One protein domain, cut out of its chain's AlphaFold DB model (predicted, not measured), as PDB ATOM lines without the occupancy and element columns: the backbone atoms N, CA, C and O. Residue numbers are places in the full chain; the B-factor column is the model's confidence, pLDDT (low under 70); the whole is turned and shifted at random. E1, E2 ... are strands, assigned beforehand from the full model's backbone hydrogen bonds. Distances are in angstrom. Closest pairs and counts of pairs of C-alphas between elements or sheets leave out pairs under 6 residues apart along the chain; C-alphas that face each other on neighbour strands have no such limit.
ATOM      1  N   PRO A 125     -59.161   2.557  -0.477       94.25
ATOM      2  CA  PRO A 125     -58.126   3.074  -1.356       94.25
ATOM      3  C   PRO A 125     -57.092   3.852  -0.540       94.25
ATOM      4  O   PRO A 125     -57.421   4.522   0.440       94.25
ATOM      5  N   GLY A 126     -55.834   3.743  -0.952       91.12
ATOM      6  CA  GLY A 126     -54.721   4.487  -0.383       91.12
ATOM      7  C   GLY A 126     -54.171   5.536  -1.348       91.12
ATOM      8  O   GLY A 126     -54.681   5.753  -2.447       91.12
ATOM      9  N   GLY A 127     -53.093   6.177  -0.918       89.56
ATOM     10  CA  GLY A 127     -52.270   7.064  -1.747       89.56
ATOM     11  C   GLY A 127     -50.966   7.491  -1.072       89.56
ATOM     12  O   GLY A 127     -50.174   8.240  -1.644       89.56
ATOM     13  N   GLN A 128     -50.736   7.017   0.153       89.88
ATOM     14  CA  GLN A 128     -49.575   7.322   0.964       89.88
ATOM     15  C   GLN A 128     -48.329   6.689   0.352       89.88
ATOM     16  O   GLN A 128     -48.356   5.557  -0.141       89.88
ATOM     17  N   SER A 129     -47.220   7.419   0.418       88.88
ATOM     18  CA  SER A 129     -45.916   6.828   0.141       88.88
ATOM     19  C   SER A 129     -45.533   5.928   1.307       88.88
ATOM     20  O   SER A 129     -45.553   6.345   2.462       88.88
ATOM     21  N   ILE A 130     -45.202   4.683   0.991       89.00
ATOM     22  CA  ILE A 130     -44.783   3.692   1.972       89.00
ATOM     23  C   ILE A 130     -43.410   3.152   1.606       89.00
ATOM     24  O   ILE A 130     -43.075   2.955   0.435       89.00
ATOM     25  N   GLY A 131     -42.628   2.888   2.639       84.81
ATOM     26  CA  GLY A 131     -41.474   2.025   2.568       84.81
ATOM     27  C   GLY A 131     -41.878   0.592   2.875       84.81
ATOM     28  O   GLY A 131     -42.675   0.350   3.777       84.81
ATOM     29  N   ALA A 233     -35.493  -3.847   0.368       72.56
ATOM     30  CA  ALA A 233     -36.188  -2.616   0.722       72.56
ATOM     31  C   ALA A 233     -36.659  -1.906  -0.544       72.56
ATOM     32  O   ALA A 233     -35.915  -1.796  -1.517       72.56
ATOM     33  N   GLY A 234     -37.895  -1.423  -0.527       74.81
ATOM     34  CA  GLY A 234     -38.493  -0.716  -1.648       74.81
ATOM     35  C   GLY A 234     -39.367   0.435  -1.202       74.81
ATOM     36  O   GLY A 234     -39.795   0.506  -0.051       74.81
ATOM     37  N   VAL A 235     -39.656   1.324  -2.144       80.62
ATOM     38  CA  VAL A 235     -40.620   2.408  -1.966       80.62
ATOM     39  C   VAL A 235     -41.789   2.200  -2.913       80.62
ATOM     40  O   VAL A 235     -41.624   1.897  -4.095       80.62
ATOM     41  N   GLY A 236     -42.988   2.373  -2.382       84.38
ATOM     42  CA  GLY A 236     -44.227   2.203  -3.115       84.38
ATOM     43  C   GLY A 236     -45.256   3.233  -2.696       84.38
ATOM     44  O   GLY A 236     -45.053   4.035  -1.786       84.38
ATOM     45  N   THR A 237     -46.372   3.218  -3.396       89.06
ATOM     46  CA  THR A 237     -47.573   3.952  -3.028       89.06
ATOM     47  C   THR A 237     -48.604   2.927  -2.594       89.06
ATOM     48  O   THR A 237     -48.923   2.028  -3.375       89.06
ATOM     49  N   LEU A 238     -49.113   3.044  -1.368       90.31
ATOM     50  CA  LEU A 238     -50.208   2.206  -0.890       90.31
ATOM     51  C   LEU A 238     -51.420   2.436  -1.800       90.31
ATOM     52  O   LEU A 238     -51.954   3.539  -1.849       90.31
ATOM     53  N   THR A 239     -51.823   1.418  -2.554       90.69
ATOM     54  CA  THR A 239     -52.925   1.512  -3.520       90.69
ATOM     55  C   THR A 239     -54.248   1.175  -2.854       90.69
ATOM     56  O   THR A 239     -55.239   1.871  -3.054       90.69
ATOM     57  N   PHE A 240     -54.262   0.120  -2.043       93.00
ATOM     58  CA  PHE A 240     -55.425  -0.257  -1.254       93.00
ATOM     59  C   PHE A 240     -55.016  -1.103  -0.051       93.00
ATOM     60  O   PHE A 240     -53.965  -1.747  -0.066       93.00
ATOM     61  N   TYR A 241     -55.890  -1.171   0.948       92.12
ATOM     62  CA  TYR A 241     -55.849  -2.215   1.965       92.12
ATOM     63  C   TYR A 241     -57.245  -2.784   2.227       92.12
ATOM     64  O   TYR A 241     -58.250  -2.082   2.122       92.12
ATOM     65  N   GLU A 242     -57.320  -4.072   2.545       92.38
ATOM     66  CA  GLU A 242     -58.542  -4.735   2.980       92.38
ATOM     67  C   GLU A 242     -58.524  -4.885   4.511       92.38
ATOM     68  O   GLU A 242     -57.696  -5.626   5.041       92.38
ATOM     69  N   PRO A 243     -59.451  -4.249   5.251       88.31
ATOM     70  CA  PRO A 243     -59.419  -4.240   6.717       88.31
ATOM     71  C   PRO A 243     -59.716  -5.605   7.354       88.31
ATOM     72  O   PRO A 243     -59.383  -5.826   8.511       88.31
ATOM     73  N   LYS A 244     -60.366  -6.527   6.629       87.50
ATOM     74  CA  LYS A 244     -60.733  -7.847   7.166       87.50
ATOM     75  C   LYS A 244     -59.563  -8.827   7.163       87.50
ATOM     76  O   LYS A 244     -59.359  -9.529   8.144       87.50
ATOM     77  N   SER A 245     -58.825  -8.893   6.057       86.81
ATOM     78  CA  SER A 245     -57.676  -9.794   5.910       86.81
ATOM     79  C   SER A 245     -56.342  -9.132   6.254       86.81
ATOM     80  O   SER A 245     -55.331  -9.823   6.340       86.81
ATOM     81  N   ASN A 246     -56.326  -7.804   6.428       85.56
ATOM     82  CA  ASN A 246     -55.117  -6.985   6.534       85.56
ATOM     83  C   ASN A 246     -54.167  -7.133   5.333       85.56
ATOM     84  O   ASN A 246     -52.968  -6.863   5.435       85.56
ATOM     85  N   ILE A 247     -54.693  -7.550   4.180       86.81
ATOM     86  CA  ILE A 247     -53.944  -7.585   2.925       86.81
ATOM     87  C   ILE A 247     -53.913  -6.175   2.343       86.81
ATOM     88  O   ILE A 247     -54.930  -5.483   2.302       86.81
ATOM     89  N   PHE A 248     -52.756  -5.760   1.843       88.56
ATOM     90  CA  PHE A 248     -52.607  -4.505   1.122       88.56
ATOM     91  C   PHE A 248     -51.953  -4.726  -0.239       88.56
ATOM     92  O   PHE A 248     -51.197  -5.676  -0.443       88.56
ATOM     93  N   GLY A 249     -52.250  -3.823  -1.166       88.00
ATOM     94  CA  GLY A 249     -51.571  -3.707  -2.446       88.00
ATOM     95  C   GLY A 249     -50.836  -2.378  -2.513       88.00
ATOM     96  O   GLY A 249     -51.379  -1.342  -2.123       88.00
ATOM     97  N   ALA A 250     -49.606  -2.394  -3.017       87.31
ATOM     98  CA  ALA A 250     -48.832  -1.185  -3.253       87.31
ATOM     99  C   ALA A 250     -48.195  -1.221  -4.640       87.31
ATOM    100  O   ALA A 250     -47.719  -2.264  -5.086       87.31
ATOM    101  N   LEU A 251     -48.178  -0.066  -5.300       83.00
ATOM    102  CA  LEU A 251     -47.567   0.108  -6.611       83.00
ATOM    103  C   LEU A 251     -46.217   0.809  -6.455       83.00
ATOM    104  O   LEU A 251     -46.115   1.865  -5.830       83.00
ATOM    105  N   GLY A 252     -45.169   0.226  -7.017       74.19
ATOM    106  CA  GLY A 252     -43.810   0.748  -6.941       74.19
ATOM    107  C   GLY A 252     -42.931   0.115  -8.008       74.19
ATOM    108  O   GLY A 252     -43.399  -0.695  -8.808       74.19
ATOM    109  N   HIS A 253     -41.652   0.475  -8.011       67.44
ATOM    110  CA  HIS A 253     -40.674  -0.267  -8.796       67.44
ATOM    111  C   HIS A 253     -40.384  -1.593  -8.099       67.44
ATOM    112  O   HIS A 253     -40.334  -1.648  -6.867       67.44
ATOM    113  N   ALA A 254     -40.241  -2.659  -8.889       56.19
ATOM    114  CA  ALA A 254     -39.944  -3.978  -8.362       56.19
ATOM    115  C   ALA A 254     -38.735  -3.893  -7.426       56.19
ATOM    116  O   ALA A 254     -37.699  -3.329  -7.776       56.19
ATOM    117  N   VAL A 255     -38.870  -4.476  -6.236       55.53
ATOM    118  CA  VAL A 255     -37.747  -4.670  -5.319       55.53
ATOM    119  C   VAL A 255     -36.935  -5.852  -5.855       55.53
ATOM    120  O   VAL A 255     -36.952  -6.941  -5.288       55.53
ATOM    121  N   SER A 256     -36.331  -5.698  -7.039       46.97
ATOM    122  CA  SER A 256     -35.608  -6.787  -7.693       46.97
ATOM    123  C   SER A 256     -34.199  -6.875  -7.127       46.97
ATOM    124  O   SER A 256     -33.377  -5.970  -7.298       46.97
ATOM    125  N   SER A 257     -33.893  -7.999  -6.492       46.62
ATOM    126  CA  SER A 257     -32.521  -8.437  -6.275       46.62
ATOM    127  C   SER A 257     -31.944  -8.930  -7.607       46.62
ATOM    128  O   SER A 257     -32.005 -10.118  -7.907       46.62
ATOM    129  N   GLY A 258     -31.390  -8.018  -8.402       45.78
ATOM    130  CA  GLY A 258     -30.667  -8.355  -9.631       45.78
ATOM    131  C   GLY A 258     -31.536  -8.825 -10.806       45.78
ATOM    132  O   GLY A 258     -32.741  -9.006 -10.690       45.78
ATOM    133  N   ASN A 259     -30.860  -8.971 -11.947       38.28
ATOM    134  CA  ASN A 259     -31.335  -9.092 -13.335       38.28
ATOM    135  C   ASN A 259     -32.287 -10.257 -13.698       38.28
ATOM    136  O   ASN A 259     -32.314 -10.642 -14.864       38.28
ATOM    137  N   ASP A 260     -33.057 -10.838 -12.781       45.53
ATOM    138  CA  ASP A 260     -33.936 -11.952 -13.142       45.53
ATOM    139  C   ASP A 260     -35.305 -11.875 -12.465       45.53
ATOM    140  O   ASP A 260     -35.427 -11.538 -11.287       45.53
ATOM    141  N   ASP A 261     -36.333 -12.238 -13.231       46.00
ATOM    142  CA  ASP A 261     -37.776 -12.178 -12.947       46.00
ATOM    143  C   ASP A 261     -38.209 -13.226 -11.888       46.00
ATOM    144  O   ASP A 261     -39.339 -13.724 -11.835       46.00
ATOM    145  N   GLN A 262     -37.263 -13.633 -11.039       48.66
ATOM    146  CA  GLN A 262     -37.453 -14.653 -10.029       48.66
ATOM    147  C   GLN A 262     -38.214 -14.060  -8.850       48.66
ATOM    148  O   GLN A 262     -37.717 -13.221  -8.100       48.66
ATOM    149  N   LYS A 263     -39.442 -14.550  -8.660       53.81
ATOM    150  CA  LYS A 263     -40.277 -14.269  -7.489       53.81
ATOM    151  C   LYS A 263     -39.541 -14.690  -6.215       53.81
ATOM    152  O   LYS A 263     -39.576 -15.858  -5.821       53.81
ATOM    153  N   VAL A 264     -38.874 -13.737  -5.569       57.41
ATOM    154  CA  VAL A 264     -38.250 -13.940  -4.262       57.41
ATOM    155  C   VAL A 264     -39.356 -14.197  -3.240       57.41
ATOM    156  O   VAL A 264     -40.298 -13.418  -3.103       57.41
ATOM    157  N   ILE A 265     -39.268 -15.328  -2.537       57.78
ATOM    158  CA  ILE A 265     -40.222 -15.686  -1.484       57.78
ATOM    159  C   ILE A 265     -39.771 -15.002  -0.195       57.78
ATOM    160  O   ILE A 265     -38.774 -15.396   0.413       57.78
ATOM    161  N   PHE A 266     -40.520 -13.990   0.228       67.38
ATOM    162  CA  PHE A 266     -40.311 -13.301   1.498       67.38
ATOM    163  C   PHE A 266     -41.178 -13.935   2.588       67.38
ATOM    164  O   PHE A 266     -42.334 -14.277   2.345       67.38
ATOM    165  N   LYS A 267     -40.623 -14.115   3.793       65.12
ATOM    166  CA  LYS A 267     -41.338 -14.753   4.916       65.12
ATOM    167  C   LYS A 267     -42.173 -13.750   5.708       65.12
ATOM    168  O   LYS A 267     -43.223 -14.085   6.242       65.12
ATOM    169  N   SER A 268     -41.662 -12.532   5.824       69.81
ATOM    170  CA  SER A 268     -42.266 -11.460   6.610       69.81
ATOM    171  C   SER A 268     -41.755 -10.119   6.113       69.81
ATOM    172  O   SER A 268     -40.674 -10.043   5.529       69.81
ATOM    173  N   GLY A 269     -42.499  -9.060   6.384       77.31
ATOM    174  CA  GLY A 269     -42.071  -7.707   6.085       77.31
ATOM    175  C   GLY A 269     -42.778  -6.702   6.974       77.31
ATOM    176  O   GLY A 269     -43.666  -7.058   7.748       77.31
ATOM    177  N   LYS A 270     -42.365  -5.447   6.867       81.62
ATOM    178  CA  LYS A 270     -42.993  -4.322   7.550       81.62
ATOM    179  C   LYS A 270     -43.178  -3.181   6.559       81.62
ATOM    180  O   LYS A 270     -42.293  -2.923   5.743       81.62
ATOM    181  N   ILE A 271     -44.322  -2.511   6.661       85.25
ATOM    182  CA  ILE A 271     -44.531  -1.210   6.032       85.25
ATOM    183  C   ILE A 271     -44.110  -0.114   7.006       85.25
ATOM    184  O   ILE A 271     -44.398  -0.184   8.203       85.25
ATOM    185  N   ILE A 272     -43.404   0.877   6.492       86.62
ATOM    186  CA  ILE A 272     -43.001   2.071   7.228       86.62
ATOM    187  C   ILE A 272     -43.420   3.302   6.439       86.62
ATOM    188  O   ILE A 272     -43.645   3.235   5.228       86.62
ATOM    189  N   GLU A 273     -43.545   4.426   7.125       84.56
ATOM    190  CA  GLU A 273     -43.813   5.694   6.464       84.56
ATOM    191  C   GLU A 273     -42.605   6.107   5.611       84.56
ATOM    192  O   GLU A 273     -41.450   5.948   6.015       84.56
ATOM    193  N   ALA A 274     -42.866   6.601   4.402       83.31
ATOM    194  CA  ALA A 274     -41.841   7.161   3.532       83.31
ATOM    195  C   ALA A 274     -42.245   8.578   3.136       83.31
ATOM    196  O   ALA A 274     -43.351   8.772   2.626       83.31
ATOM    197  N   ALA A 275     -41.350   9.554   3.301       77.69
ATOM    198  CA  ALA A 275     -41.602  10.893   2.778       77.69
ATOM    199  C   ALA A 275     -40.945  11.082   1.410       77.69
ATOM    200  O   ALA A 275     -39.876  10.543   1.102       77.69
ATOM    201  N   VAL A 276     -41.619  11.870   0.578       72.62
ATOM    202  CA  VAL A 276     -41.108  12.306  -0.719       72.62
ATOM    203  C   VAL A 276     -40.155  13.468  -0.468       72.62
ATOM    204  O   VAL A 276     -40.574  14.489   0.067       72.62
ATOM    205  N   GLN A 277     -38.885  13.309  -0.836       68.31
ATOM    206  CA  GLN A 277     -37.879  14.367  -0.697       68.31
ATOM    207  C   GLN A 277     -37.777  15.243  -1.947       68.31
ATOM    208  O   GLN A 277     -37.430  16.414  -1.846       68.31
ATOM    209  N   GLY A 278     -38.107  14.698  -3.118       65.62
ATOM    210  CA  GLY A 278     -38.021  15.421  -4.382       65.62
ATOM    211  C   GLY A 278     -38.964  14.851  -5.433       65.62
ATOM    212  O   GLY A 278     -39.286  13.660  -5.436       65.62
ATOM    213  N   ILE A 279     -39.433  15.711  -6.332       70.44
ATOM    214  CA  ILE A 279     -40.250  15.321  -7.482       70.44
ATOM    215  C   ILE A 279     -39.538  15.824  -8.730       70.44
ATOM    216  O   ILE A 279     -39.360  17.029  -8.898       70.44
ATOM    217  N   HIS A 280     -39.160  14.905  -9.616       69.69
ATOM    218  CA  HIS A 280     -38.558  15.245 -10.900       69.69
ATOM    219  C   HIS A 280     -39.636  15.235 -11.969       69.69
ATOM    220  O   HIS A 280     -40.172  14.187 -12.346       69.69
ATOM    221  N   GLN A 281     -39.961  16.433 -12.449       70.81
ATOM    222  CA  GLN A 281     -40.859  16.613 -13.573       70.81
ATOM    223  C   GLN A 281     -40.204  16.007 -14.821       70.81
ATOM    224  O   GLN A 281     -39.153  16.460 -15.274       70.81
ATOM    225  N   GLY A 282     -40.802  14.960 -15.375       61.12
ATOM    226  CA  GLY A 282     -40.339  14.373 -16.620       61.12
ATOM    227  C   GLY A 282     -40.561  15.323 -17.792       61.12
ATOM    228  O   GLY A 282     -41.420  16.205 -17.797       61.12
ATOM    229  N   LYS A 283     -39.729  15.164 -18.809       63.88
ATOM    230  CA  LYS A 283     -39.776  15.957 -20.038       63.88
ATOM    231  C   LYS A 283     -40.121  15.036 -21.198       63.88
ATOM    232  O   LYS A 283     -39.974  13.821 -21.094       63.88
ATOM    233  N   ARG A 284     -40.606  15.591 -22.308       49.47
ATOM    234  CA  ARG A 284     -40.935  14.810 -23.511       49.47
ATOM    235  C   ARG A 284     -39.693  14.011 -23.943       49.47
ATOM    236  O   ARG A 284     -38.666  14.609 -24.233       49.47
ATOM    237  N   GLY A 285     -39.787  12.679 -23.926       62.34
ATOM    238  CA  GLY A 285     -38.666  11.765 -24.196       62.34
ATOM    239  C   GLY A 285     -37.895  11.256 -22.964       62.34
ATOM    240  O   GLY A 285     -36.990  10.449 -23.132       62.34
ATOM    241  N   GLY A 286     -38.251  11.671 -21.742       47.28
ATOM    242  CA  GLY A 286     -37.647  11.208 -20.485       47.28
ATOM    243  C   GLY A 286     -38.675  10.666 -19.484       47.28
ATOM    244  O   GLY A 286     -39.835  11.080 -19.474       47.28
ATOM    245  N   ALA A 287     -38.248   9.730 -18.632       43.75
ATOM    246  CA  ALA A 287     -39.081   9.170 -17.568       43.75
ATOM    247  C   ALA A 287     -39.313  10.187 -16.432       43.75
ATOM    248  O   ALA A 287     -38.442  10.993 -16.113       43.75
ATOM    249  N   TRP A 288     -40.497  10.144 -15.821       46.50
ATOM    250  CA  TRP A 288     -40.857  10.928 -14.632       46.50
ATOM    251  C   TRP A 288     -40.502  10.138 -13.363       46.50
ATOM    252  O   TRP A 288     -40.637   8.914 -13.365       46.50
ATOM    253  N   GLY A 289     -40.097  10.802 -12.272       51.41
ATOM    254  CA  GLY A 289     -39.647  10.122 -11.047       51.41
ATOM    255  C   GLY A 289     -39.954  10.878  -9.751       51.41
ATOM    256  O   GLY A 289     -40.066  12.104  -9.737       51.41
ATOM    257  N   LYS A 290     -40.103  10.138  -8.645       53.00
ATOM    258  CA  LYS A 290     -40.209  10.680  -7.279       53.00
ATOM    259  C   LYS A 290     -39.078  10.121  -6.420       53.00
ATOM    260  O   LYS A 290     -39.003   8.901  -6.261       53.00
ATOM    261  N   ASP A 291     -38.301  11.005  -5.807       53.66
ATOM    262  CA  ASP A 291     -37.263  10.647  -4.843       53.66
ATOM    263  C   ASP A 291     -37.903  10.492  -3.463       53.66
ATOM    264  O   ASP A 291     -38.573  11.395  -2.950       53.66
ATOM    265  N   ARG A 292     -37.743   9.309  -2.871       45.00
ATOM    266  CA  ARG A 292     -38.363   8.936  -1.597       45.00
ATOM    267  C   ARG A 292     -37.301   8.389  -0.659       45.00
ATOM    268  O   ARG A 292     -36.522   7.530  -1.058       45.00
ATOM    269  N   HIS A 293     -37.311   8.858   0.583       46.56
ATOM    270  CA  HIS A 293     -36.426   8.378   1.640       46.56
ATOM    271  C   HIS A 293     -37.233   7.806   2.805       46.56
ATOM    272  O   HIS A 293     -38.360   8.223   3.084       46.56
ATOM    273  N   PHE A 294     -36.630   6.831   3.481       44.31
ATOM    274  CA  PHE A 294     -37.174   6.228   4.691       44.31
ATOM    275  C   PHE A 294     -36.860   7.106   5.904       44.31
ATOM    276  O   PHE A 294     -35.738   7.600   6.029       44.31
ATOM    277  N   PHE A 295     -37.817   7.237   6.819       40.69
ATOM    278  CA  PHE A 295     -37.530   7.665   8.188       40.69
ATOM    279  C   PHE A 295     -37.297   6.414   9.044       40.69
ATOM    280  O   PHE A 295     -37.941   5.385   8.828       40.69
TER     281      PHE A 295
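What this domain is: This is residues 125 to 131 and 233 to 295 of the 296 residues of the protein "Stage IV sporulation protein B" of Clostridia bacterium 41_269 (UniProt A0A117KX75). One curled antiparallel sheet is folded back on itself, with hairpin E2-E3 as one leaf, hairpin E4-E5 as the other and the short strand E1 as the hinge between them. Residues 258 to 263 of the E3 to E4 loop and residues 282 to 287 at the tip of hairpin E4-E5 stick out. The printed part has 70 residues and no named helix; its strands follow as E1, E2, E3, E4, E5, and the sheet's order is E3, E2, E1, E4, E5. It is all strand and loose, with a radius of gyration of the C-alphas of 14.1 A and spans of 42 by 30 by 23 A.

Where its parts are: Find C-alpha 129 at (-45.916, 6.828, 0.141), where E1, residues 129 to 131, begins. E2, residues 233 to 242, is 22.6 A long and bends by 77 degrees at residue 237; E3 holds residues 247 to 252. E4, residues 266 to 280, runs 31.2 A and bends by 77 degrees at residue 277. E5, residues 289 to 294, ends at C-alpha 294, (-37.174, 6.228, 4.691).

How they stand to each other: Look across the strongly twisted sheet: between the antiparallel neighbours E1 and E2, N 130 and O 236 are within hydrogen-bond range at 2.9 A, and between the antiparallel neighbours E1 and E4, N 131 and O 272 are within hydrogen-bond range at 2.8 A. Edge strand E3 pairs with E2 through N 237 and O 251, 2.8 A. Edge strand E5 pairs with E4 through N 277 and O 291, 2.9 A. Between the leaves, the closest C-alphas of E2 and E5 are those of Val 235 and Arg 292, 6.9 A apart; E3 and E5 are apart.

The domain as a whole: The C-alphas of Lys 244 and Gly 285 are farthest apart, 43.1 A. Residues 132 to 232 are cut out, with 7.3 A between C-alphas 131 and 233. The link E3 to E4 is long, 13 residues. Confidence is under 70 at 33 residues, among them 253 to 268 and 282 to 295.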